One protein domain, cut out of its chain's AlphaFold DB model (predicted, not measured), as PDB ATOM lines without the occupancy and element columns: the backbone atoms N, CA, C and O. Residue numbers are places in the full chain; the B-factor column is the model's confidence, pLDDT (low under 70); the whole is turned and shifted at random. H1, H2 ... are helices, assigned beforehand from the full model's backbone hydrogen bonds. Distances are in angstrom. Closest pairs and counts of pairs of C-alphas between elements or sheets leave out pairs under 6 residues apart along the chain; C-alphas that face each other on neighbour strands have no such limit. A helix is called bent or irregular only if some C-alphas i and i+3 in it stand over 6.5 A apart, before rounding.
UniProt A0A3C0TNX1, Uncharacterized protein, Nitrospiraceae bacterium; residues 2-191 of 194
ATOM      1  N   ASP A   2     -36.398  41.054 -17.830       63.62
ATOM      2  CA  ASP A   2     -35.862  41.713 -16.625       63.62
ATOM      3  C   ASP A   2     -35.023  40.802 -15.719       63.62
ATOM      4  O   ASP A   2     -34.037  41.238 -15.130       63.62
ATOM      5  N   SER A   3     -35.345  39.506 -15.655       71.00
ATOM      6  CA  SER A   3     -34.610  38.541 -14.823       71.00
ATOM      7  C   SER A   3     -33.202  38.235 -15.341       71.00
ATOM      8  O   SER A   3     -32.283  38.032 -14.549       71.00
ATOM      9  N   LEU A   4     -33.009  38.220 -16.664       73.44
ATOM     10  CA  LEU A   4     -31.692  38.047 -17.277       73.44
ATOM     11  C   LEU A   4     -30.836  39.292 -17.059       73.44
ATOM     12  O   LEU A   4     -29.705  39.171 -16.596       73.44
ATOM     13  N   PHE A   5     -31.407  40.473 -17.307       80.44
ATOM     14  CA  PHE A   5     -30.726  41.744 -17.082       80.44
ATOM     15  C   PHE A   5     -30.288  41.907 -15.620       80.44
ATOM     16  O   PHE A   5     -29.133  42.231 -15.358       80.44
ATOM     17  N   ALA A   6     -31.158  41.582 -14.659       79.12
ATOM     18  CA  ALA A   6     -30.837  41.654 -13.233       79.12
ATOM     19  C   ALA A   6     -29.689  40.713 -12.821       79.12
ATOM     20  O   ALA A   6     -28.845  41.081 -12.004       79.12
ATOM     21  N   VAL A   7     -29.626  39.499 -13.380       80.38
ATOM     22  CA  VAL A   7     -28.535  38.551 -13.095       80.38
ATOM     23  C   VAL A   7     -27.220  39.036 -13.703       80.38
ATOM     24  O   VAL A   7     -26.199  39.034 -13.016       80.38
ATOM     25  N   THR A   8     -27.243  39.503 -14.952       84.44
ATOM     26  CA  THR A   8     -26.059  40.062 -15.618       84.44
ATOM     27  C   THR A   8     -25.547  41.303 -14.892       84.44
ATOM     28  O   THR A   8     -24.348  41.406 -14.642       84.44
ATOM     29  N   ALA A   9     -26.439  42.201 -14.467       88.00
ATOM     30  CA  ALA A   9     -26.085  43.381 -13.683       88.00
ATOM     31  C   ALA A   9     -25.421  43.004 -12.349       88.00
ATOM     32  O   ALA A   9     -24.401  43.586 -11.984       88.00
ATOM     33  N   ARG A  10     -25.929  41.980 -11.647       87.31
ATOM     34  CA  ARG A  10     -25.299  41.464 -10.419       87.31
ATOM     35  C   ARG A  10     -23.910  40.889 -10.683       87.31
ATOM     36  O   ARG A  10     -22.993  41.173  -9.923       87.31
ATOM     37  N   PHE A  11     -23.724  40.118 -11.753       87.88
ATOM     38  CA  PHE A  11     -22.399  39.601 -12.108       87.88
ATOM     39  C   PHE A  11     -21.412  40.712 -12.460       87.88
ATOM     40  O   PHE A  11     -20.282  40.688 -11.974       87.88
ATOM     41  N   ALA A  12     -21.845  41.705 -13.238       91.19
ATOM     42  CA  ALA A  12     -21.037  42.875 -13.559       91.19
ATOM     43  C   ALA A  12     -20.649  43.649 -12.291       91.19
ATOM     44  O   ALA A  12     -19.481  43.987 -12.116       91.19
ATOM     45  N   PHE A  13     -21.594  43.852 -11.371       92.25
ATOM     46  CA  PHE A  13     -21.344  44.509 -10.091       92.25
ATOM     47  C   PHE A  13     -20.326  43.749  -9.231       92.25
ATOM     48  O   PHE A  13     -19.363  44.339  -8.744       92.25
ATOM     49  N   VAL A  14     -20.478  42.428  -9.084       91.62
ATOM     50  CA  VAL A  14     -19.531  41.612  -8.306       91.62
ATOM     51  C   VAL A  14     -18.139  41.613  -8.938       91.62
ATOM     52  O   VAL A  14     -17.138  41.707  -8.226       91.62
ATOM     53  N   LEU A  15     -18.054  41.544 -10.268       92.00
ATOM     54  CA  LEU A  15     -16.781  41.627 -10.978       92.00
ATOM     55  C   LEU A  15     -16.126  43.004 -10.801       92.00
ATOM     56  O   LEU A  15     -14.923  43.075 -10.557       92.00
ATOM     57  N   ALA A  16     -16.911  44.082 -10.868       94.25
ATOM     58  CA  ALA A  16     -16.436  45.440 -10.630       94.25
ATOM     59  C   ALA A  16     -15.889  45.604  -9.206       94.25
ATOM     60  O   ALA A  16     -14.804  46.154  -9.037       94.25
ATOM     61  N   LEU A  17     -16.572  45.062  -8.192       92.44
ATOM     62  CA  LEU A  17     -16.075  45.054  -6.814       92.44
ATOM     63  C   LEU A  17     -14.773  44.263  -6.668       92.44
ATOM     64  O   LEU A  17     -13.856  44.721  -5.991       92.44
ATOM     65  N   ALA A  18     -14.667  43.099  -7.313       93.62
ATOM     66  CA  ALA A  18     -13.447  42.299  -7.281       93.62
ATOM     67  C   ALA A  18     -12.262  43.038  -7.926       93.62
ATOM     68  O   ALA A  18     -11.169  43.039  -7.365       93.62
ATOM     69  N   LEU A  19     -12.486  43.711  -9.061       94.12
ATOM     70  CA  LEU A  19     -11.476  44.543  -9.722       94.12
ATOM     71  C   LEU A  19     -11.093  45.762  -8.878       94.12
ATOM     72  O   LEU A  19      -9.909  46.057  -8.733       94.12
ATOM     73  N   LEU A  20     -12.073  46.454  -8.295       95.44
ATOM     74  CA  LEU A  20     -11.833  47.602  -7.423       95.44
ATOM     75  C   LEU A  20     -10.985  47.201  -6.213       95.44
ATOM     76  O   LEU A  20     -10.015  47.882  -5.885       95.44
ATOM     77  N   LEU A  21     -11.320  46.077  -5.581       94.44
ATOM     78  CA  LEU A  21     -10.577  45.549  -4.445       94.44
ATOM     79  C   LEU A  21      -9.154  45.139  -4.846       94.44
ATOM     80  O   LEU A  21      -8.208  45.440  -4.124       94.44
ATOM     81  N   GLU A  22      -8.987  44.501  -6.003       94.75
ATOM     82  CA  GLU A  22      -7.675  44.146  -6.555       94.75
ATOM     83  C   GLU A  22      -6.789  45.390  -6.732       94.75
ATOM     84  O   GLU A  22      -5.665  45.418  -6.228       94.75
ATOM     85  N   ARG A  23      -7.325  46.467  -7.324       95.94
ATOM     86  CA  ARG A  23      -6.609  47.745  -7.475       95.94
ATOM     87  C   ARG A  23      -6.336  48.436  -6.143       95.94
ATOM     88  O   ARG A  23      -5.237  48.942  -5.938       95.94
ATOM     89  N   ALA A  24      -7.280  48.410  -5.207       94.94
ATOM     90  CA  ALA A  24      -7.066  48.953  -3.868       94.94
ATOM     91  C   ALA A  24      -5.914  48.238  -3.138       94.94
ATOM     92  O   ALA A  24      -5.109  48.886  -2.471       94.94
ATOM     93  N   MET A  25      -5.789  46.916  -3.293       95.56
ATOM     94  CA  MET A  25      -4.692  46.143  -2.699       95.56
ATOM     95  C   MET A  25      -3.337  46.428  -3.352       95.56
ATOM     96  O   MET A  25      -2.321  46.423  -2.658       95.56
ATOM     97  N   GLU A  26      -3.301  46.710  -4.655       94.25
ATOM     98  CA  GLU A  26      -2.086  47.181  -5.330       94.25
ATOM     99  C   GLU A  26      -1.644  48.549  -4.795       94.25
ATOM    100  O   GLU A  26      -0.484  48.707  -4.418       94.25
ATOM    101  N   VAL A  27      -2.568  49.507  -4.668       95.94
ATOM    102  CA  VAL A  27      -2.282  50.836  -4.097       95.94
ATOM    103  C   VAL A  27      -1.818  50.728  -2.645       95.94
ATOM    104  O   VAL A  27      -0.858  51.393  -2.247       95.94
ATOM    105  N   LEU A  28      -2.454  49.858  -1.855       94.38
ATOM    106  CA  LEU A  28      -2.065  49.608  -0.469       94.38
ATOM    107  C   LEU A  28      -0.657  49.010  -0.387       94.38
ATOM    108  O   LEU A  28       0.131  49.421   0.463       94.38
ATOM    109  N   LYS A  29      -0.311  48.087  -1.293       94.25
ATOM    110  CA  LYS A  29       1.045  47.539  -1.396       94.25
ATOM    111  C   LYS A  29       2.062  48.631  -1.713       94.25
ATOM    112  O   LYS A  29       3.061  48.735  -1.012       94.25
ATOM    113  N   SER A  30       1.812  49.446  -2.737       94.06
ATOM    114  CA  SER A  30       2.722  50.530  -3.126       94.06
ATOM    115  C   SER A  30       2.896  51.558  -2.008       94.06
ATOM    116  O   SER A  30       4.010  52.003  -1.746       94.06
ATOM    117  N   SER A  31       1.815  51.880  -1.297       93.62
ATOM    118  CA  SER A  31       1.857  52.743  -0.111       93.62
ATOM    119  C   SER A  31       2.690  52.123   1.010       93.62
ATOM    120  O   SER A  31       3.509  52.808   1.619       93.62
ATOM    121  N   TYR A  32       2.521  50.821   1.261       92.94
ATOM    122  CA  TYR A  32       3.329  50.084   2.229       92.94
ATOM    123  C   TYR A  32       4.814  50.099   1.846       92.94
ATOM    124  O   TYR A  32       5.643  50.415   2.690       92.94
ATOM    125  N   ASP A  33       5.159  49.808   0.588       90.44
ATOM    126  CA  ASP A  33       6.548  49.807   0.113       90.44
ATOM    127  C   ASP A  33       7.195  51.200   0.254       90.44
ATOM    128  O   ASP A  33       8.345  51.309   0.683       90.44
ATOM    129  N   LEU A  34       6.440  52.272  -0.014       91.69
ATOM    130  CA  LEU A  34       6.900  53.644   0.212       91.69
ATOM    131  C   LEU A  34       7.164  53.919   1.700       91.69
ATOM    132  O   LEU A  34       8.206  54.473   2.044       91.69
ATOM    133  N   LEU A  35       6.250  53.525   2.590       91.06
ATOM    134  CA  LEU A  35       6.423  53.701   4.035       91.06
ATOM    135  C   LEU A  35       7.594  52.877   4.578       91.06
ATOM    136  O   LEU A  35       8.376  53.385   5.377       91.06
ATOM    137  N   ASP A  36       7.739  51.636   4.122       88.75
ATOM    138  CA  ASP A  36       8.812  50.723   4.523       88.75
ATOM    139  C   ASP A  36      10.188  51.287   4.139       88.75
ATOM    140  O   ASP A  36      11.098  51.264   4.967       88.75
ATOM    141  N   SER A  37      10.307  51.902   2.953       86.25
ATOM    142  CA  SER A  37      11.536  52.590   2.524       86.25
ATOM    143  C   SER A  37      11.844  53.861   3.323       86.25
ATOM    144  O   SER A  37      13.007  54.157   3.576       86.25
ATOM    145  N   ARG A  38      10.819  54.604   3.763       89.75
ATOM    146  CA  ARG A  38      11.002  55.828   4.564       89.75
ATOM    147  C   ARG A  38      11.334  55.554   6.027       89.75
ATOM    148  O   ARG A  38      12.000  56.368   6.654       89.75
ATOM    149  N   LEU A  39      10.833  54.451   6.577       88.88
ATOM    150  CA  LEU A  39      11.006  54.078   7.986       88.88
ATOM    151  C   LEU A  39      12.154  53.084   8.213       88.88
ATOM    152  O   LEU A  39      12.352  52.631   9.340       88.88
ATOM    153  N   ASP A  40      12.883  52.733   7.151       83.12
ATOM    154  CA  ASP A  40      14.067  51.872   7.172       83.12
ATOM    155  C   ASP A  40      13.842  50.547   7.935       83.12
ATOM    156  O   ASP A  40      14.643  50.072   8.751       83.12
ATOM    157  N   LEU A  41      12.692  49.914   7.667       84.31
ATOM    158  CA  LEU A  41      12.220  48.712   8.371       84.31
ATOM    159  C   LEU A  41      13.051  47.447   8.064       84.31
ATOM    160  O   LEU A  41      12.749  46.355   8.557       84.31
ATOM    161  N   ASN A  42      14.146  47.583   7.320       80.50
ATOM    162  CA  ASN A  42      15.117  46.541   6.982       80.50
ATOM    163  C   ASN A  42      15.605  45.762   8.215       80.50
ATOM    164  O   ASN A  42      15.710  44.529   8.206       80.50
ATOM    165  N   ASN A  43      15.814  46.467   9.332       83.19
ATOM    166  CA  ASN A  43      16.230  45.867  10.600       83.19
ATOM    167  C   ASN A  43      15.166  44.931  11.193       83.19
ATOM    168  O   ASN A  43      15.490  43.884  11.766       83.19
ATOM    169  N   PHE A  44      13.884  45.274  11.053       87.19
ATOM    170  CA  PHE A  44      12.783  44.435  11.519       87.19
ATOM    171  C   PHE A  44      12.701  43.138  10.705       87.19
ATOM    172  O   PHE A  44      12.624  42.044  11.280       87.19
ATOM    173  N   TRP A  45      12.781  43.246   9.379       87.00
ATOM    174  CA  TRP A  45      12.712  42.098   8.475       87.00
ATOM    175  C   TRP A  45      13.913  41.170   8.623       87.00
ATOM    176  O   TRP A  45      13.738  39.951   8.687       87.00
ATOM    177  N   THR A  46      15.103  41.730   8.826       85.25
ATOM    178  CA  THR A  46      16.320  40.973   9.135       85.25
ATOM    179  C   THR A  46      16.175  40.186  10.439       85.25
ATOM    180  O   THR A  46      16.364  38.967  10.457       85.25
ATOM    181  N   LYS A  47      15.728  40.826  11.532       87.38
ATOM    182  CA  LYS A  47      15.453  40.132  12.810       87.38
ATOM    183  C   LYS A  47      14.432  39.006  12.637       87.38
ATOM    184  O   LYS A  47      14.577  37.932  13.225       87.38
ATOM    185  N   ARG A  48      13.394  39.225  11.827       86.25
ATOM    186  CA  ARG A  48      12.367  38.214  11.550       86.25
ATOM    187  C   ARG A  48      12.912  37.050  10.722       86.25
ATOM    188  O   ARG A  48      12.607  35.901  11.047       86.25
ATOM    189  N   ALA A  49      13.753  37.320   9.728       87.44
ATOM    190  CA  ALA A  49      14.435  36.299   8.938       87.44
ATOM    191  C   ALA A  49      15.332  35.416   9.816       87.44
ATOM    192  O   ALA A  49      15.255  34.192   9.712       87.44
ATOM    193  N   TYR A  50      16.078  35.994  10.764       87.81
ATOM    194  CA  TYR A  50      16.864  35.220  11.734       87.81
ATOM    195  C   TYR A  50      16.001  34.310  12.616       87.81
ATOM    196  O   TYR A  50      16.350  33.147  12.824       87.81
ATOM    197  N   ARG A  51      14.841  34.781  13.095       87.94
ATOM    198  CA  ARG A  51      13.911  33.921  13.854       87.94
ATOM    199  C   ARG A  51      13.397  32.759  13.006       87.94
ATOM    200  O   ARG A  51      13.362  31.624  13.479       87.94
ATOM    201  N   ILE A  52      13.013  33.027  11.758       86.12
ATOM    202  CA  ILE A  52      12.540  31.995  10.823       86.12
ATOM    203  C   ILE A  52      13.658  30.996  10.518       86.12
ATOM    204  O   ILE A  52      13.407  29.792  10.544       86.12
ATOM    205  N   ARG A  53      14.891  31.472  10.320       85.50
ATOM    206  CA  ARG A  53      16.081  30.632  10.165       85.50
ATOM    207  C   ARG A  53      16.264  29.707  11.360       85.50
ATOM    208  O   ARG A  53      16.396  28.508  11.159       85.50
ATOM    209  N   GLY A  54      16.189  30.223  12.587       85.12
ATOM    210  CA  GLY A  54      16.298  29.397  13.792       85.12
ATOM    211  C   GLY A  54      15.203  28.325  13.890       85.12
ATOM    212  O   GLY A  54      15.469  27.196  14.301       85.12
ATOM    213  N   LEU A  55      13.969  28.633  13.474       84.75
ATOM    214  CA  LEU A  55      12.882  27.646  13.406       84.75
ATOM    215  C   LEU A  55      13.122  26.587  12.325       84.75
ATOM    216  O   LEU A  55      12.832  25.410  12.547       84.75
ATOM    217  N   LEU A  56      13.631  27.004  11.165       84.31
ATOM    218  CA  LEU A  56      13.975  26.115  10.064       84.31
ATOM    219  C   LEU A  56      15.112  25.175  10.467       84.31
ATOM    220  O   LEU A  56      14.975  23.969  10.308       84.31
ATOM    221  N   GLU A  57      16.176  25.703  11.068       84.75
ATOM    222  CA  GLU A  57      17.320  24.929  11.548       84.75
ATOM    223  C   GLU A  57      16.902  23.913  12.616       84.75
ATOM    224  O   GLU A  57      17.235  22.735  12.508       84.75
ATOM    225  N   LYS A  58      16.077  24.314  13.595       85.00
ATOM    226  CA  LYS A  58      15.521  23.383  14.594       85.00
ATOM    227  C   LYS A  58      14.707  22.260  13.950       85.00
ATOM    228  O   LYS A  58      14.788  21.117  14.394       85.00
ATOM    229  N   LYS A  59      13.908  22.563  12.921       81.19
ATOM    230  CA  LYS A  59      13.135  21.547  12.187       81.19
ATOM    231  C   LYS A  59      14.030  20.647  11.339       81.19
ATOM    232  O   LYS A  59      13.764  19.452  11.282       81.19
ATOM    233  N   LEU A  60      15.077  21.200  10.729       80.31
ATOM    234  CA  LEU A  60      16.030  20.455   9.915       80.31
ATOM    235  C   LEU A  60      16.877  19.498  10.760       80.31
ATOM    236  O   LEU A  60      16.954  18.324  10.421       80.31
ATOM    237  N   ARG A  61      17.391  19.943  11.913       81.44
ATOM    238  CA  ARG A  61      18.099  19.077  12.874       81.44
ATOM    239  C   ARG A  61      17.222  17.932  13.387       81.44
ATOM    240  O   ARG A  61      17.661  16.794  13.479       81.44
ATOM    241  N   ARG A  62      15.934  18.190  13.659       76.56
ATOM    242  CA  ARG A  62      14.985  17.104  13.986       76.56
ATOM    243  C   ARG A  62      14.769  16.150  12.812       76.56
ATOM    244  O   ARG A  62      14.552  14.966  13.033       76.56
ATOM    245  N   SER A  63      14.811  16.658  11.582       68.62
ATOM    246  CA  SER A  63      14.652  15.835  10.381       68.62
ATOM    247  C   SER A  63      15.901  15.081   9.949       68.62
ATOM    248  O   SER A  63      15.790  14.192   9.114       68.62
ATOM    249  N   GLU A  64      17.059  15.389  10.528       66.12
ATOM    250  CA  GLU A  64      18.311  14.662  10.300       66.12
ATOM    251  C   GLU A  64      18.147  13.166  10.616       66.12
ATOM    252  O   GLU A  64      18.672  12.315   9.910       66.12
ATOM    253  N   HIS A  65      17.271  12.844  11.575       65.81
ATOM    254  CA  HIS A  65      16.890  11.477  11.942       65.81
ATOM    255  C   HIS A  65      15.694  10.920  11.135       65.81
ATOM    256  O   HIS A  65      15.375   9.742  11.242       65.81
ATOM    257  N   ALA A  66      15.005  11.754  10.344       65.69
ATOM    258  CA  ALA A  66      13.772  11.416   9.615       65.69
ATOM    259  C   ALA A  66      13.972  11.241   8.093       65.69
ATOM    260  O   ALA A  66      13.002  11.036   7.357       65.69
ATOM    261  N   GLY A  67      15.217  11.331   7.616       71.75
ATOM    262  CA  GLY A  67      15.606  11.077   6.231       71.75
ATOM    263  C   GLY A  67      15.487  12.278   5.268       71.75
ATOM    264  O   GLY A  67      14.764  13.251   5.521       71.75
ATOM    265  N   PRO A  68      16.176  12.208   4.111       74.75
ATOM    266  CA  PRO A  68      16.345  13.331   3.177       74.75
ATOM    267  C   PRO A  68      15.026  13.822   2.557       74.75
ATOM    268  O   PRO A  68      14.849  15.014   2.306       74.75
ATOM    269  N   THR A  69      14.049  12.931   2.375       77.25
ATOM    270  CA  THR A  69      12.736  13.259   1.797       77.25
ATOM    271  C   THR A  69      11.922  14.201   2.690       77.25
ATOM    272  O   THR A  69      11.197  15.072   2.197       77.25
ATOM    273  N   TYR A  70      12.044  14.065   4.014       75.00
ATOM    274  CA  TYR A  70      11.373  14.957   4.956       75.00
ATOM    275  C   TYR A  70      12.040  16.336   4.971       75.00
ATOM    276  O   TYR A  70      11.342  17.352   4.900       75.00
ATOM    277  N   ALA A  71      13.375  16.380   4.982       73.88
ATOM    278  CA  ALA A  71      14.137  17.624   4.905       73.88
ATOM    279  C   ALA A  71      13.802  18.416   3.626       73.88
ATOM    280  O   ALA A  71      13.494  19.607   3.701       73.88
ATOM    281  N   ALA A  72      13.724  17.744   2.471       76.94
ATOM    282  CA  ALA A  72      13.319  18.356   1.204       76.94
ATOM    283  C   ALA A  72      11.894  18.937   1.259       76.94
ATOM    284  O   ALA A  72      11.648  20.048   0.789       76.94
ATOM    285  N   ARG A  73      10.943  18.233   1.889       79.81
ATOM    286  CA  ARG A  73       9.567  18.728   2.074       79.81
ATOM    287  C   ARG A  73       9.519  19.970   2.964       79.81
ATOM    288  O   ARG A  73       8.744  20.885   2.683       79.81
ATOM    289  N   VAL A  74      10.317  20.000   4.031       78.50
ATOM    290  CA  VAL A  74      10.432  21.166   4.914       78.50
ATOM    291  C   VAL A  74      11.029  22.339   4.146       78.50
ATOM    292  O   VAL A  74      10.406  23.396   4.119       78.50
ATOM    293  N   LEU A  75      12.153  22.146   3.453       78.81
ATOM    294  CA  LEU A  75      12.799  23.182   2.641       78.81
ATOM    295  C   LEU A  75      11.874  23.725   1.552       78.81
ATOM    296  O   LEU A  75      11.768  24.939   1.402       78.81
ATOM    297  N   ARG A  76      11.109  22.863   0.868       81.62
ATOM    298  CA  ARG A  76      10.152  23.287  -0.169       81.62
ATOM    299  C   ARG A  76       9.104  24.268   0.358       81.62
ATOM    300  O   ARG A  76       8.701  25.165  -0.373       81.62
ATOM    301  N   ARG A  77       8.684  24.154   1.625       78.50
ATOM    302  CA  ARG A  77       7.751  25.121   2.244       78.50
ATOM    303  C   ARG A  77       8.356  26.515   2.396       78.50
ATOM    304  O   ARG A  77       7.611  27.489   2.416       78.50
ATOM    305  N   PHE A  78       9.679  26.601   2.512       79.50
ATOM    306  CA  PHE A  78      10.417  27.856   2.602       79.50
ATOM    307  C   PHE A  78      11.059  28.261   1.271       79.50
ATOM    308  O   PHE A  78      11.690  29.306   1.230       79.50
ATOM    309  N   GLY A  79      10.867  27.492   0.192       77.62
ATOM    310  CA  GLY A  79      11.565  27.668  -1.086       77.62
ATOM    311  C   GLY A  79      11.470  29.078  -1.666       77.62
ATOM    312  O   GLY A  79      12.477  29.629  -2.082       77.62
ATOM    313  N   GLU A  80      10.297  29.711  -1.596       76.94
ATOM    314  CA  GLU A  80      10.108  31.095  -2.064       76.94
ATOM    315  C   GLU A  80      10.861  32.149  -1.228       76.94
ATOM    316  O   GLU A  80      11.013  33.285  -1.662       76.94
ATOM    317  N   MET A  81      11.303  31.791  -0.019       80.06
ATOM    318  CA  MET A  81      12.093  32.643   0.876       80.06
ATOM    319  C   MET A  81      13.597  32.328   0.813       80.06
ATOM    320  O   MET A  81      14.394  33.031   1.438       80.06
ATOM    321  N   LEU A  82      13.985  31.268   0.092       77.94
ATOM    322  CA  LEU A  82      15.371  30.836  -0.068       77.94
ATOM    323  C   LEU A  82      15.992  31.456  -1.320       77.94
ATOM    324  O   LEU A  82      15.416  31.398  -2.405       77.94
ATOM    325  N   LEU A  83      17.214  31.970  -1.183       74.81
ATOM    326  CA  LEU A  83      18.002  32.492  -2.303       74.81
ATOM    327  C   LEU A  83      18.325  31.410  -3.338       74.81
ATOM    328  O   LEU A  83      18.355  31.699  -4.524       74.81
ATOM    329  N   ASN A  84      18.478  30.152  -2.915       72.69
ATOM    330  CA  ASN A  84      18.771  29.012  -3.792       72.69
ATOM    331  C   ASN A  84      17.643  28.699  -4.791       72.69
ATOM    332  O   ASN A  84      17.865  27.971  -5.752       72.69
ATOM    333  N   GLY A  85      16.427  29.196  -4.543       63.94
ATOM    334  CA  GLY A  85      15.315  29.096  -5.490       63.94
ATOM    335  C   GLY A  85      15.298  30.220  -6.529       63.94
ATOM    336  O   GLY A  85      14.494  30.166  -7.456       63.94
ATOM    337  N   GLN A  86      16.144  31.242  -6.373       62.19
ATOM    338  CA  GLN A  86      16.275  32.354  -7.307       62.19
ATOM    339  C   GLN A  86      17.500  32.129  -8.199       62.19
ATOM    340  O   GLN A  86      18.554  31.692  -7.735       62.19
ATOM    341  N   GLY A  87      17.356  32.387  -9.502       57.34
ATOM    342  CA  GLY A  87      18.466  32.255 -10.446       57.34
ATOM    343  C   GLY A  87      19.660  33.116 -10.020       57.34
ATOM    344  O   GLY A  87      19.475  34.247  -9.582       57.34
ATOM    345  N   GLY A  88      20.876  32.574 -10.135       62.78
ATOM    346  CA  GLY A  88      22.120  33.298  -9.840       62.78
ATOM    347  C   GLY A  88      22.791  32.972  -8.500       62.78
ATOM    348  O   GLY A  88      23.913  33.418  -8.282       62.78
ATOM    349  N   TYR A  89      22.180  32.162  -7.625       62.28
ATOM    350  CA  TYR A  89      22.840  31.667  -6.408       62.28
ATOM    351  C   TYR A  89      23.347  30.226  -6.588       62.28
ATOM    352  O   TYR A  89      22.557  29.292  -6.694       62.28
ATOM    353  N   SER A  90      24.671  30.038  -6.601       60.25
ATOM    354  CA  SER A  90      25.342  28.737  -6.796       60.25
ATOM    355  C   SER A  90      25.709  28.009  -5.494       60.25
ATOM    356  O   SER A  90      26.316  26.939  -5.528       60.25
ATOM    357  N   GLY A  91      25.359  28.571  -4.333       63.75
ATOM    358  CA  GLY A  91      25.691  27.979  -3.039       63.75
ATOM    359  C   GLY A  91      24.891  26.706  -2.742       63.75
ATOM    360  O   GLY A  91      23.682  26.643  -2.965       63.75
ATOM    361  N   SER A  92      25.553  25.703  -2.162       64.31
ATOM    362  CA  SER A  92      24.942  24.429  -1.742       64.31
ATOM    363  C   SER A  92      24.122  24.537  -0.449       64.31
ATOM    364  O   SER A  92      23.283  23.682  -0.166       64.31
ATOM    365  N   VAL A  93      24.338  25.598   0.333       68.69
ATOM    366  CA  VAL A  93      23.666  25.820   1.619       68.69
ATOM    367  C   VAL A  93      22.396  26.653   1.412       68.69
ATOM    368  O   VAL A  93      22.467  27.685   0.737       68.69
ATOM    369  N   PRO A  94      21.241  26.260   1.986       72.38
ATOM    370  CA  PRO A  94      20.010  27.040   1.911       72.38
ATOM    371  C   PRO A  94      20.141  28.352   2.694       72.38
ATOM    372  O   PRO A  94      20.276  28.339   3.920       72.38
ATOM    373  N   VAL A  95      20.058  29.492   2.001       77.56
ATOM    374  CA  VAL A  95      20.131  30.826   2.623       77.56
ATOM    375  C   VAL A  95      18.779  31.529   2.553       77.56
ATOM    376  O   VAL A  95      18.200  31.685   1.481       77.56
ATOM    377  N   LEU A  96      18.277  31.970   3.708       81.88
ATOM    378  CA  LEU A  96      17.082  32.813   3.814       81.88
ATOM    379  C   LEU A  96      17.462  34.280   3.593       81.88
ATOM    380  O   LEU A  96      18.302  34.804   4.324       81.88
ATOM    381  N   SER A  97      16.806  34.944   2.642       81.12
ATOM    382  CA  SER A  97      16.945  36.393   2.446       81.12
ATOM    383  C   SER A  97      15.865  37.156   3.212       81.12
ATOM    384  O   SER A  97      14.684  36.793   3.173       81.12
ATOM    385  N   GLY A  98      16.265  38.236   3.891       82.00
ATOM    386  CA  GLY A  98      15.346  39.156   4.566       82.00
ATOM    387  C   GLY A  98      14.307  39.753   3.616       82.00
ATOM    388  O   GLY A  98      13.127  39.805   3.963       82.00
ATOM    389  N   ASP A  99      14.710  40.079   2.388       82.81
ATOM    390  CA  ASP A  99      13.839  40.691   1.379       82.81
ATOM    391  C   ASP A  99      12.790  39.721   0.840       82.81
ATOM    392  O   ASP A  99      11.635  40.095   0.607       82.81
ATOM    393  N   LEU A 100      13.152  38.444   0.687       85.38
ATOM    394  CA  LEU A 100      12.201  37.413   0.267       85.38
ATOM    395  C   LEU A 100      11.200  37.102   1.386       85.38
ATOM    396  O   LEU A 100      10.003  36.938   1.127       85.38
ATOM    397  N   VAL A 101      11.660  37.093   2.641       86.81
ATOM    398  CA  VAL A 101      10.789  36.985   3.820       86.81
ATOM    399  C   VAL A 101       9.826  38.173   3.895       86.81
ATOM    400  O   VAL A 101       8.628  37.952   4.089       86.81
ATOM    401  N   ARG A 102      10.312  39.407   3.693       88.88
ATOM    402  CA  ARG A 102       9.500  40.635   3.622       88.88
ATOM    403  C   ARG A 102       8.432  40.512   2.545       88.88
ATOM    404  O   ARG A 102       7.241  40.578   2.839       88.88
ATOM    405  N   THR A 103       8.851  40.241   1.312       87.69
ATOM    406  CA  THR A 103       7.964  40.150   0.145       87.69
ATOM    407  C   THR A 103       6.867  39.112   0.357       87.69
ATOM    408  O   THR A 103       5.687  39.385   0.120       87.69
ATOM    409  N   ARG A 104       7.220  37.922   0.861       88.12
ATOM    410  CA  ARG A 104       6.241  36.868   1.138       88.12
ATOM    411  C   ARG A 104       5.295  37.253   2.273       88.12
ATOM    412  O   ARG A 104       4.093  37.023   2.147       88.12
ATOM    413  N   ALA A 105       5.807  37.827   3.360       88.56
ATOM    414  CA  ALA A 105       4.999  38.228   4.508       88.56
ATOM    415  C   ALA A 105       3.996  39.330   4.144       88.56
ATOM    416  O   ALA A 105       2.814  39.189   4.452       88.56
ATOM    417  N   VAL A 106       4.437  40.368   3.428       90.75
ATOM    418  CA  VAL A 106       3.576  41.456   2.940       90.75
ATOM    419  C   VAL A 106       2.522  40.913   1.978       90.75
ATOM    420  O   VAL A 106       1.342  41.218   2.129       90.75
ATOM    421  N   LYS A 107       2.901  40.028   1.045       90.88
ATOM    422  CA  LYS A 107       1.954  39.389   0.118       90.88
ATOM    423  C   LYS A 107       0.873  38.591   0.851       90.88
ATOM    424  O   LYS A 107      -0.294  38.662   0.476       90.88
ATOM    425  N   VAL A 108       1.244  37.835   1.886       91.19
ATOM    426  CA  VAL A 108       0.278  37.096   2.716       91.19
ATOM    427  C   VAL A 108      -0.607  38.061   3.502       91.19
ATOM    428  O   VAL A 108      -1.821  37.879   3.503       91.19
ATOM    429  N   GLY A 109      -0.030  39.099   4.113       92.81
ATOM    430  CA  GLY A 109      -0.775  40.124   4.848       92.81
ATOM    431  C   GLY A 109      -1.822  40.810   3.973       92.81
ATOM    432  O   GLY A 109      -2.999  40.815   4.321       92.81
ATOM    433  N   LEU A 110      -1.427  41.278   2.789       93.88
ATOM    434  CA  LEU A 110      -2.343  41.857   1.803       93.88
ATOM    435  C   LEU A 110      -3.430  40.876   1.379       93.88
ATOM    436  O   LEU A 110      -4.573  41.276   1.192       93.88
ATOM    437  N   LYS A 111      -3.110  39.581   1.256       93.69
ATOM    438  CA  LYS A 111      -4.121  38.581   0.906       93.69
ATOM    439  C   LYS A 111      -5.156  38.388   2.008       93.69
ATOM    440  O   LYS A 111      -6.334  38.250   1.698       93.69
ATOM    441  N   VAL A 112      -4.728  38.389   3.270       95.31
ATOM    442  CA  VAL A 112      -5.640  38.329   4.418       95.31
ATOM    443  C   VAL A 112      -6.543  39.558   4.426       95.31
ATOM    444  O   VAL A 112      -7.756  39.397   4.471       95.31
ATOM    445  N   VAL A 113      -5.972  40.759   4.278       96.00
ATOM    446  CA  VAL A 113      -6.743  42.010   4.199       96.00
ATOM    447  C   VAL A 113      -7.751  41.956   3.051       96.00
ATOM    448  O   VAL A 113      -8.930  42.202   3.276       96.00
ATOM    449  N   ALA A 114      -7.331  41.539   1.855       95.44
ATOM    450  CA  ALA A 114      -8.212  41.407   0.698       95.44
ATOM    451  C   ALA A 114      -9.383  40.445   0.959       95.44
ATOM    452  O   ALA A 114     -10.525  40.767   0.648       95.44
ATOM    453  N   ILE A 115      -9.125  39.276   1.555       95.19
ATOM    454  CA  ILE A 115     -10.176  38.306   1.897       95.19
ATOM    455  C   ILE A 115     -11.134  38.893   2.935       95.19
ATOM    456  O   ILE A 115     -12.345  38.829   2.738       95.19
ATOM    457  N   THR A 116     -10.624  39.505   4.003       96.31
ATOM    458  CA  THR A 116     -11.459  40.122   5.042       96.31
ATOM    459  C   THR A 116     -12.315  41.256   4.478       96.31
ATOM    460  O   THR A 116     -13.513  41.302   4.749       96.31
ATOM    461  N   SER A 117     -11.745  42.126   3.642       95.69
ATOM    462  CA  SER A 117     -12.483  43.184   2.947       95.69
ATOM    463  C   SER A 117     -13.524  42.616   1.984       95.69
ATOM    464  O   SER A 117     -14.650  43.096   1.962       95.69
ATOM    465  N   GLY A 118     -13.192  41.565   1.230       95.50
ATOM    466  CA  GLY A 118     -14.139  40.880   0.351       95.50
ATOM    467  C   GLY A 118     -15.325  40.286   1.116       95.50
ATOM    468  O   GLY A 118     -16.466  40.448   0.691       95.50
ATOM    469  N   ILE A 119     -15.078  39.664   2.273       94.44
ATOM    470  CA  ILE A 119     -16.128  39.181   3.186       94.44
ATOM    471  C   ILE A 119     -16.986  40.347   3.677       94.44
ATOM    472  O   ILE A 119     -18.206  40.290   3.545       94.44
ATOM    473  N   ALA A 120     -16.377  41.428   4.169       95.00
ATOM    474  CA  ALA A 120     -17.113  42.608   4.623       95.00
ATOM    475  C   ALA A 120     -18.004  43.204   3.516       95.00
ATOM    476  O   ALA A 120     -19.169  43.503   3.766       95.00
ATOM    477  N   LEU A 121     -17.494  43.305   2.283       93.69
ATOM    478  CA  LEU A 121     -18.261  43.759   1.119       93.69
ATOM    479  C   LEU A 121     -19.421  42.812   0.792       93.69
ATOM    480  O   LEU A 121     -20.519  43.277   0.491       93.69
ATOM    481  N   ALA A 122     -19.208  41.497   0.873       93.19
ATOM    482  CA  ALA A 122     -20.268  40.528   0.626       93.19
ATOM    483  C   ALA A 122     -21.412  40.652   1.642       93.19
ATOM    484  O   ALA A 122     -22.571  40.593   1.240       93.19
ATOM    485  N   PHE A 123     -21.107  40.899   2.919       92.88
ATOM    486  CA  PHE A 123     -22.129  41.193   3.927       92.88
ATOM    487  C   PHE A 123     -22.813  42.546   3.678       92.88
ATOM    488  O   PHE A 123     -24.040  42.606   3.663       92.88
ATOM    489  N   ALA A 124     -22.044  43.611   3.432       93.31
ATOM    490  CA  ALA A 124     -22.578  44.964   3.251       93.31
ATOM    491  C   ALA A 124     -23.536  45.077   2.053       93.31
ATOM    492  O   ALA A 124     -24.565  45.740   2.142       93.31
ATOM    493  N   TYR A 125     -23.222  44.396   0.950       92.12
ATOM    494  CA  TYR A 125     -24.025  44.418  -0.276       92.12
ATOM    495  C   TYR A 125     -24.899  43.169  -0.459       92.12
ATOM    496  O   TYR A 125     -25.497  42.998  -1.520       92.12
ATOM    497  N   SER A 126     -24.979  42.291   0.550       90.56
ATOM    498  CA  SER A 126     -25.751  41.036   0.503       90.56
ATOM    499  C   SER A 126     -25.450  40.180  -0.741       90.56
ATOM    500  O   SER A 126     -26.347  39.678  -1.421       90.56
ATOM    501  N   ILE A 127     -24.165  40.036  -1.077       86.81
ATOM    502  CA  ILE A 127     -23.712  39.315  -2.270       86.81
ATOM    503  C   ILE A 127     -23.678  37.817  -1.983       86.81
ATOM    504  O   ILE A 127     -22.760  37.323  -1.328       86.81
ATOM    505  N   ASP A 128     -24.630  37.085  -2.560       87.25
ATOM    506  CA  ASP A 128     -24.669  35.624  -2.511       87.25
ATOM    507  C   ASP A 128     -24.423  34.996  -3.898       87.25
ATOM    508  O   ASP A 128     -25.343  34.764  -4.690       87.25
ATOM    509  N   LEU A 129     -23.158  34.695  -4.201       82.00
ATOM    510  CA  LEU A 129     -22.778  33.950  -5.407       82.00
ATOM    511  C   LEU A 129     -23.213  32.480  -5.344       82.00
ATOM    512  O   LEU A 129     -23.426  31.857  -6.386       82.00
ATOM    513  N   VAL A 130     -23.365  31.920  -4.143       81.62
ATOM    514  CA  VAL A 130     -23.736  30.515  -3.931       81.62
ATOM    515  C   VAL A 130     -25.222  30.306  -4.225       81.62
ATOM    516  O   VAL A 130     -25.583  29.370  -4.939       81.62
ATOM    517  N   ALA A 131     -26.092  31.218  -3.795       78.69
ATOM    518  CA  ALA A 131     -27.504  31.226  -4.173       78.69
ATOM    519  C   ALA A 131     -27.682  31.375  -5.690       78.69
ATOM    520  O   ALA A 131     -28.512  30.686  -6.291       78.69
ATOM    521  N   LEU A 132     -26.864  32.215  -6.339       74.44
ATOM    522  CA  LEU A 132     -26.869  32.357  -7.799       74.44
ATOM    523  C   LEU A 132     -26.441  31.062  -8.514       74.44
ATOM    524  O   LEU A 132     -27.009  30.736  -9.564       74.44
ATOM    525  N   TRP A 133     -25.496  30.315  -7.931       72.75
ATOM    526  CA  TRP A 133     -25.024  29.009  -8.409       72.75
ATOM    527  C   TRP A 133     -26.049  27.880  -8.237       72.75
ATOM    528  O   TRP A 133     -26.206  27.021  -9.118       72.75
ATOM    529  N   ASN A 134     -26.753  27.878  -7.105       69.62
ATOM    530  CA  ASN A 134     -27.784  26.896  -6.769       69.62
ATOM    531  C   ASN A 134     -29.151  27.228  -7.387       69.62
ATOM    532  O   ASN A 134     -30.067  26.417  -7.322       69.62
ATOM    533  N   GLY A 135     -29.289  28.382  -8.049       56.97
ATOM    534  CA  GLY A 135     -30.502  28.743  -8.783       56.97
ATOM    535  C   GLY A 135     -31.690  29.100  -7.887       56.97
ATOM    536  O   GLY A 135     -32.823  28.967  -8.328       56.97
ATOM    537  N   GLY A 136     -31.451  29.545  -6.649       52.31
ATOM    538  CA  GLY A 136     -32.523  29.873  -5.697       52.31
ATOM    539  C   GLY A 136     -33.202  28.661  -5.047       52.31
ATOM    540  O   GLY A 136     -34.148  28.833  -4.284       52.31
ATOM    541  N   HIS A 137     -32.721  27.442  -5.295       42.84
ATOM    542  CA  HIS A 137     -33.165  26.251  -4.580       42.84
ATOM    543  C   HIS A 137     -32.006  25.727  -3.745       42.84
ATOM    544  O   HIS A 137     -31.041  25.159  -4.260       42.84
ATOM    545  N   ALA A 138     -32.090  25.975  -2.436       43.72
ATOM    546  CA  ALA A 138     -31.346  25.200  -1.460       43.72
ATOM    547  C   ALA A 138     -31.573  23.721  -1.788       43.72
ATOM    548  O   ALA A 138     -32.715  23.285  -1.926       43.72
ATOM    549  N   ALA A 139     -30.482  22.994  -2.013       43.53
ATOM    550  CA  ALA A 139     -30.517  21.609  -2.438       43.53
ATOM    551  C   ALA A 139     -31.411  20.789  -1.494       43.53
ATOM    552  O   ALA A 139     -31.103  20.616  -0.317       43.53
ATOM    553  N   THR A 140     -32.523  20.295  -2.030       45.59
ATOM    554  CA  THR A 140     -33.343  19.236  -1.447       45.59
ATOM    555  C   THR A 140     -32.533  17.944  -1.460       45.59
ATOM    556  O   THR A 140     -32.537  17.193  -2.432       45.59
ATOM    557  N   GLY A 141     -31.784  17.726  -0.389       47.16
ATOM    558  CA  GLY A 141     -31.140  16.471  -0.032       47.16
ATOM    559  C   GLY A 141     -30.915  16.519   1.471       47.16
ATOM    560  O   GLY A 141     -30.422  17.535   1.962       47.16
ATOM    561  N   GLU A 142     -31.372  15.495   2.197       48.38
ATOM    562  CA  GLU A 142     -31.457  15.505   3.662       48.38
ATOM    563  C   GLU A 142     -30.208  16.113   4.316       48.38
ATOM    564  O   GLU A 142     -29.085  15.639   4.094       48.38
ATOM    565  N   PRO A 143     -30.359  17.193   5.101       49.88
ATOM    566  CA  PRO A 143     -29.205  17.924   5.562       49.88
ATOM    567  C   PRO A 143     -28.616  17.189   6.764       49.88
ATOM    568  O   PRO A 143     -29.109  17.291   7.890       49.88
ATOM    569  N   SER A 144     -27.497  16.503   6.530       57.56
ATOM    570  CA  SER A 144     -26.520  16.231   7.585       57.56
ATOM    571  C   SER A 144     -26.224  17.533   8.349       57.56
ATOM    572  O   SER A 144     -26.350  18.633   7.800       57.56
ATOM    573  N   SER A 145     -25.812  17.459   9.616       58.38
ATOM    574  CA  SER A 145     -25.495  18.658  10.418       58.38
ATOM    575  C   SER A 145     -24.490  19.591   9.720       58.38
ATOM    576  O   SER A 145     -24.550  20.809   9.876       58.38
ATOM    577  N   PHE A 146     -23.622  19.028   8.871       56.00
ATOM    578  CA  PHE A 146     -22.700  19.763   8.007       56.00
ATOM    579  C   PHE A 146     -23.406  20.465   6.829       56.00
ATOM    580  O   PHE A 146     -23.086  21.608   6.511       56.00
ATOM    581  N   GLY A 147     -24.418  19.829   6.232       58.72
ATOM    582  CA  GLY A 147     -25.294  20.423   5.219       58.72
ATOM    583  C   GLY A 147     -26.127  21.594   5.747       58.72
ATOM    584  O   GLY A 147     -26.270  22.592   5.045       58.72
ATOM    585  N   LYS A 148     -26.601  21.547   7.003       60.12
ATOM    586  CA  LYS A 148     -27.289  22.696   7.634       60.12
ATOM    587  C   LYS A 148     -26.354  23.892   7.833       60.12
ATOM    588  O   LYS A 148     -26.766  25.024   7.603       60.12
ATOM    589  N   LEU A 149     -25.100  23.644   8.222       59.53
ATOM    590  CA  LEU A 149     -24.103  24.699   8.421       59.53
ATOM    591  C   LEU A 149     -23.702  25.357   7.089       59.53
ATOM    592  O   LEU A 149     -23.640  26.583   6.992       59.53
ATOM    593  N   LEU A 150     -23.490  24.541   6.052       62.94
ATOM    594  CA  LEU A 150     -23.171  24.991   4.692       62.94
ATOM    595  C   LEU A 150     -24.319  25.743   4.014       62.94
ATOM    596  O   LEU A 150     -24.049  26.581   3.163       62.94
ATOM    597  N   ASN A 151     -25.565  25.473   4.406       66.12
ATOM    598  CA  ASN A 151     -26.755  26.145   3.882       66.12
ATOM    599  C   ASN A 151     -27.133  27.410   4.679       66.12
ATOM    600  O   ASN A 151     -28.214  27.968   4.496       66.12
ATOM    601  N   SER A 152     -26.273  27.856   5.602       76.00
ATOM    602  CA  SER A 152     -26.480  29.122   6.300       76.00
ATOM    603  C   SER A 152     -26.079  30.300   5.409       76.00
ATOM    604  O   SER A 152     -25.008  30.317   4.797       76.00
ATOM    605  N   GLN A 153     -26.923  31.332   5.382       78.19
ATOM    606  CA  GLN A 153     -26.695  32.547   4.593       78.19
ATOM    607  C   GLN A 153     -25.352  33.222   4.931       78.19
ATOM    608  O   GLN A 153     -24.672  33.753   4.056       78.19
ATOM    609  N   GLY A 154     -24.912  33.129   6.192       83.56
ATOM    610  CA  GLY A 154     -23.604  33.629   6.615       83.56
ATOM    611  C   GLY A 154     -22.433  32.926   5.923       83.56
ATOM    612  O   GLY A 154     -21.497  33.589   5.478       83.56
ATOM    613  N   VAL A 155     -22.482  31.598   5.764       85.44
ATOM    614  CA  VAL A 155     -21.428  30.841   5.067       85.44
ATOM    615  C   VAL A 155     -21.391  31.197   3.583       85.44
ATOM    616  O   VAL A 155     -20.308  31.351   3.018       85.44
ATOM    617  N   HIS A 156     -22.547  31.406   2.955       87.88
ATOM    618  CA  HIS A 156     -22.611  31.847   1.563       87.88
ATOM    619  C   HIS A 156     -21.939  33.207   1.343       87.88
ATOM    620  O   HIS A 156     -21.178  33.366   0.383       87.88
ATOM    621  N   TYR A 157     -22.162  34.169   2.240       90.12
ATOM    622  CA  TYR A 157     -21.497  35.471   2.186       90.12
ATOM    623  C   TYR A 157     -19.996  35.362   2.426       90.12
ATOM    624  O   TYR A 157     -19.219  35.989   1.708       90.12
ATOM    625  N   ILE A 158     -19.560  34.509   3.356       91.00
ATOM    626  CA  ILE A 158     -18.132  34.256   3.583       91.00
ATOM    627  C   ILE A 158     -17.480  33.663   2.327       91.00
ATOM    628  O   ILE A 158     -16.417  34.126   1.913       91.00
ATOM    629  N   LEU A 159     -18.107  32.673   1.690       89.62
ATOM    630  CA  LEU A 159     -17.586  32.050   0.468       89.62
ATOM    631  C   LEU A 159     -17.554  33.039  -0.704       89.62
ATOM    632  O   LEU A 159     -16.538  33.147  -1.394       89.62
ATOM    633  N   SER A 160     -18.635  33.796  -0.893       90.88
ATOM    634  CA  SER A 160     -18.747  34.808  -1.949       90.88
ATOM    635  C   SER A 160     -17.720  35.919  -1.755       90.88
ATOM    636  O   SER A 160     -16.983  36.260  -2.678       90.88
ATOM    637  N   GLY A 161     -17.600  36.430  -0.532       92.38
ATOM    638  CA  GLY A 161     -16.634  37.457  -0.177       92.38
ATOM    639  C   GLY A 161     -15.190  36.978  -0.241       92.38
ATOM    640  O   GLY A 161     -14.321  37.721  -0.691       92.38
ATOM    641  N   THR A 162     -14.924  35.715   0.101       92.62
ATOM    642  CA  THR A 162     -13.605  35.108  -0.114       92.62
ATOM    643  C   THR A 162     -13.273  35.075  -1.601       92.62
ATOM    644  O   THR A 162     -12.172  35.465  -1.975       92.62
ATOM    645  N   ALA A 163     -14.209  34.678  -2.471       92.25
ATOM    646  CA  ALA A 163     -13.986  34.701  -3.916       92.25
ATOM    647  C   ALA A 163     -13.666  36.118  -4.426       92.25
ATOM    648  O   ALA A 163     -12.695  36.278  -5.163       92.25
ATOM    649  N   ILE A 164     -14.409  37.134  -3.971       92.25
ATOM    650  CA  ILE A 164     -14.156  38.551  -4.286       92.25
ATOM    651  C   ILE A 164     -12.761  38.977  -3.807       92.25
ATOM    652  O   ILE A 164     -11.983  39.521  -4.587       92.25
ATOM    653  N   GLY A 165     -12.404  38.670  -2.558       91.06
ATOM    654  CA  GLY A 165     -11.092  38.976  -1.976       91.06
ATOM    655  C   GLY A 165      -9.928  38.210  -2.605       91.06
ATOM    656  O   GLY A 165      -8.773  38.646  -2.570       91.06
ATOM    657  N   LEU A 166     -10.200  37.062  -3.229       91.69
ATOM    658  CA  LEU A 166      -9.199  36.356  -4.012       91.69
ATOM    659  C   LEU A 166      -8.890  37.069  -5.340       91.69
ATOM    660  O   LEU A 166      -7.774  36.879  -5.834       91.69
ATOM    661  N   GLY A 167      -9.802  37.898  -5.852       89.06
ATOM    662  CA  GLY A 167      -9.631  38.750  -7.030       89.06
ATOM    663  C   GLY A 167     -10.600  38.427  -8.169       89.06
ATOM    664  O   GLY A 167     -11.434  37.520  -8.087       89.06
ATOM    665  N   SER A 168     -10.460  39.157  -9.273       87.19
ATOM    666  CA  SER A 168     -11.345  39.054 -10.441       87.19
ATOM    667  C   SER A 168     -11.295  37.686 -11.143       87.19
ATOM    668  O   SER A 168     -12.323  37.180 -11.594       87.19
ATOM    669  N   GLY A 169     -10.130  37.031 -11.179       85.81
ATOM    670  CA  GLY A 169      -9.943  35.726 -11.829       85.81
ATOM    671  C   GLY A 169     -10.824  34.599 -11.258       85.81
ATOM    672  O   GLY A 169     -11.568  33.968 -12.014       85.81
ATOM    673  N   PRO A 170     -10.772  34.314  -9.941       86.31
ATOM    674  CA  PRO A 170     -11.665  33.350  -9.294       86.31
ATOM    675  C   PRO A 170     -13.151  33.669  -9.487       86.31
ATOM    676  O   PRO A 170     -13.920  32.771  -9.831       86.31
ATOM    677  N   VAL A 171     -13.542  34.938  -9.341       86.50
ATOM    678  CA  VAL A 171     -14.925  35.395  -9.560       86.50
ATOM    679  C   VAL A 171     -15.380  35.100 -10.990       86.50
ATOM    680  O   VAL A 171     -16.427  34.487 -11.188       86.50
ATOM    681  N   HIS A 172     -14.570  35.442 -11.992       86.00
ATOM    682  CA  HIS A 172     -14.882  35.181 -13.395       86.00
ATOM    683  C   HIS A 172     -15.052  33.680 -13.691       86.00
ATOM    684  O   HIS A 172     -15.987  33.277 -14.387       86.00
ATOM    685  N   LYS A 173     -14.203  32.816 -13.115       86.44
ATOM    686  CA  LYS A 173     -14.352  31.354 -13.240       86.44
ATOM    687  C   LYS A 173     -15.659  30.850 -12.631       86.44
ATOM    688  O   LYS A 173     -16.298  29.970 -13.208       86.44
ATOM    689  N   ILE A 174     -16.072  31.399 -11.491       85.44
ATOM    690  CA  ILE A 174     -17.352  31.050 -10.866       85.44
ATOM    691  C   ILE A 174     -18.503  31.457 -11.789       85.44
ATOM    692  O   ILE A 174     -19.303  30.600 -12.156       85.44
ATOM    693  N   ILE A 175     -18.538  32.716 -12.237       84.62
ATOM    694  CA  ILE A 175     -19.594  33.252 -13.113       84.62
ATOM    695  C   ILE A 175     -19.722  32.418 -14.394       84.62
ATOM    696  O   ILE A 175     -20.795  31.890 -14.681       84.62
ATOM    697  N   THR A 176     -18.616  32.202 -15.110       85.62
ATOM    698  CA  THR A 176     -18.616  31.421 -16.360       85.62
ATOM    699  C   THR A 176     -19.075  29.979 -16.152       85.62
ATOM    700  O   THR A 176     -19.696  29.382 -17.036       85.62
ATOM    701  N   THR A 177     -18.810  29.393 -14.983       86.00
ATOM    702  CA  THR A 177     -19.288  28.042 -14.679       86.00
ATOM    703  C   THR A 177     -20.785  28.029 -14.349       86.00
ATOM    704  O   THR A 177     -21.485  27.117 -14.798       86.00
ATOM    705  N   ILE A 178     -21.310  29.057 -13.668       83.19
ATOM    706  CA  ILE A 178     -22.761  29.239 -13.465       83.19
ATOM    707  C   ILE A 178     -23.470  29.371 -14.814       83.19
ATOM    708  O   ILE A 178     -24.463  28.686 -15.061       83.19
ATOM    709  N   GLU A 179     -22.948  30.210 -15.706       82.56
ATOM    710  CA  GLU A 179     -23.512  30.430 -17.039       82.56
ATOM    711  C   GLU A 179     -23.533  29.140 -17.865       82.56
ATOM    712  O   GLU A 179     -24.579  28.769 -18.405       82.56
ATOM    713  N   LYS A 180     -22.423  28.388 -17.890       84.81
ATOM    714  CA  LYS A 180     -22.349  27.077 -18.560       84.81
ATOM    715  C   LYS A 180     -23.362  26.083 -17.994       84.81
ATOM    716  O   LYS A 180     -24.001  25.366 -18.764       84.81
ATOM    717  N   LYS A 181     -23.531  26.030 -16.670       81.50
ATOM    718  CA  LYS A 181     -24.511  25.148 -16.013       81.50
ATOM    719  C   LYS A 181     -25.942  25.521 -16.407       81.50
ATOM    720  O   LYS A 181     -26.707  24.635 -16.785       81.50
ATOM    721  N   ARG A 182     -26.289  26.812 -16.389       77.69
ATOM    722  CA  ARG A 182     -27.619  27.305 -16.789       77.69
ATOM    723  C   ARG A 182     -27.908  27.056 -18.267       77.69
ATOM    724  O   ARG A 182     -29.011  26.632 -18.596       77.69
ATOM    725  N   LYS A 183     -26.921  27.257 -19.148       82.56
ATOM    726  CA  LYS A 183     -27.050  26.950 -20.579       82.56
ATOM    727  C   LYS A 183     -27.371  25.468 -20.802       82.56
ATOM    728  O   LYS A 183     -28.349  25.160 -21.467       82.56
ATOM    729  N   ARG A 184     -26.634  24.563 -20.144       83.12
ATOM    730  CA  ARG A 184     -26.887  23.110 -20.204       83.12
ATOM    731  C   ARG A 184     -28.260  22.706 -19.664       83.12
ATOM    732  O   ARG A 184     -28.851  21.763 -20.167       83.12
ATOM    733  N   GLN A 185     -28.752  23.374 -18.619       78.69
ATOM    734  CA  GLN A 185     -30.090  23.109 -18.077       78.69
ATOM    735  C   GLN A 185     -31.192  23.534 -19.053       78.69
ATOM    736  O   GLN A 185     -32.137  22.778 -19.242       78.69
ATOM    737  N   ARG A 186     -31.043  24.689 -19.713       77.38
ATOM    738  CA  ARG A 186     -31.970  25.143 -20.763       77.38
ATOM    739  C   ARG A 186     -31.972  24.203 -21.964       77.38
ATOM    740  O   ARG A 186     -33.024  23.721 -22.345       77.38
ATOM    741  N   GLU A 187     -30.793  23.834 -22.463       80.31
ATOM    742  CA  GLU A 187     -30.656  22.874 -23.571       80.31
ATOM    743  C   GLU A 187     -31.260  21.495 -23.258       80.31
ATOM    744  O   GLU A 187     -31.698  20.802 -24.168       80.31
ATOM    745  N   LYS A 188     -31.276  21.072 -21.985       78.88
ATOM    746  CA  LYS A 188     -31.960  19.841 -21.562       78.88
ATOM    747  C   LYS A 188     -33.478  20.000 -21.480       78.88
ATOM    748  O   LYS A 188     -34.170  19.040 -21.781       78.88
ATOM    749  N   ALA A 189     -33.975  21.165 -21.067       71.75
ATOM    750  CA  ALA A 189     -35.409  21.447 -21.002       71.75
ATOM    751  C   ALA A 189     -36.034  21.622 -22.399       71.75
ATOM    752  O   ALA A 189     -37.174  21.226 -22.606       71.75
ATOM    753  N   ASP A 190     -35.267  22.143 -23.362       70.19
ATOM    754  CA  ASP A 190     -35.705  22.371 -24.747       70.19
ATOM    755  C   ASP A 190     -35.563  21.132 -25.657       70.19
ATOM    756  O   ASP A 190     -35.842  21.210 -26.853       70.19
ATOM    757  N   ARG A 191     -35.123  19.975 -25.135       63.72
ATOM    758  CA  ARG A 191     -35.139  18.700 -25.873       63.72
ATOM    759  C   ARG A 191     -36.461  17.968 -25.600       63.72
ATOM    760  O   ARG A 191     -36.597  17.402 -24.517       63.72
TER     761      ARG A 191
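What this domain is: This is residues 2 to 191 of the 194 residues of an uncharacterized protein of Nitrospiraceae bacterium (UniProt A0A3C0TNX1). A long slab of helices meets a helical hairpin about at right angles at one end, roughly an L: H1 and H4 run side by side along the long limb, H8 runs beside the first half of H1, H7 packs on H4 and H1, and H2 and H3 make the short limb. At the end of the slab away from the hairpin lie the short helices H5 and H6, and residues 183 to 191, of which 183 to 189 belong to H8, stick out. The printed part has 190 residues, with eight named helices, H1 to H8 in chain order, and no named strand; its class is all helix, with helix packing part aligned, part crossed. It is loose, with a radius of gyration of the C-alphas of 22.8 A, and spans 65 by 45 by 32 A.

How they stand to each other: H1, residues 2 to 38, touches H4, residues 98 to 124, with residues 18 to 29 alone, closest at the C-alphas of Met 25 and Leu 110, 6.6 A; they run opposite ways at a shallow tilt of 33 degrees, only just short of steep. H1 touches H8, residues 168 to 189, with residues 11 to 22 alone, closest at the C-alphas of Ala 18 and Ser 168, 5.0 A, opposite ways at a shallow tilt of 15 degrees. H7, residues 153 to 166, touches H4 with 38 pairs of C-alphas within 8 A, closest Ile 119 and Gly 161 at 3.8 A, opposite ways at a steep tilt of 40 degrees. H7 touches H8 only at the corner, the C-alphas of Ala 163 and Val 171 being 5.8 A apart. H2, residues 42 to 63, and H3, residues 68 to 81, form a hairpin at a shallow tilt of 10 degrees, closest at the C-alphas of Ser 63 and Ala 71, 5.8 A. H2 touches H4 about perpendicular, at 82 degrees, with the C-alphas of Thr 46 and Gly 98 5.0 A apart. H5, residues 129 to 134, touches H7, with the C-alphas of Leu 129 and Ser 160 5.4 A apart. H6, residues 145 to 150, touches no helix. Every O i to N i+4 pair is within hydrogen-bond range in H1, H2, H4, H5, H6, H7 and H8, and 7 of 10 are in H3.

Where its parts are: H1 begins at C-alpha 2 (-35.862, 41.713, -16.625) and is 53.3 A long. H4 is 38.4 A, H8 31.6 A and H2 30.9 A. H3 is irregular, with C-alphas 77 and 80 7.7 A apart. H8 ends at C-alpha 189 (-35.409, 21.447, -21.002).

The domain as a whole: The two C-alphas farthest apart, Asn 43 and Arg 191, are 68.6 A apart. The printed part has no cut. The link from H3 to H4, residues 82 to 97, is long. Mean pLDDT of the printed part is 81.3, and among the residues under 70 are 85 to 93 and 134 to 151.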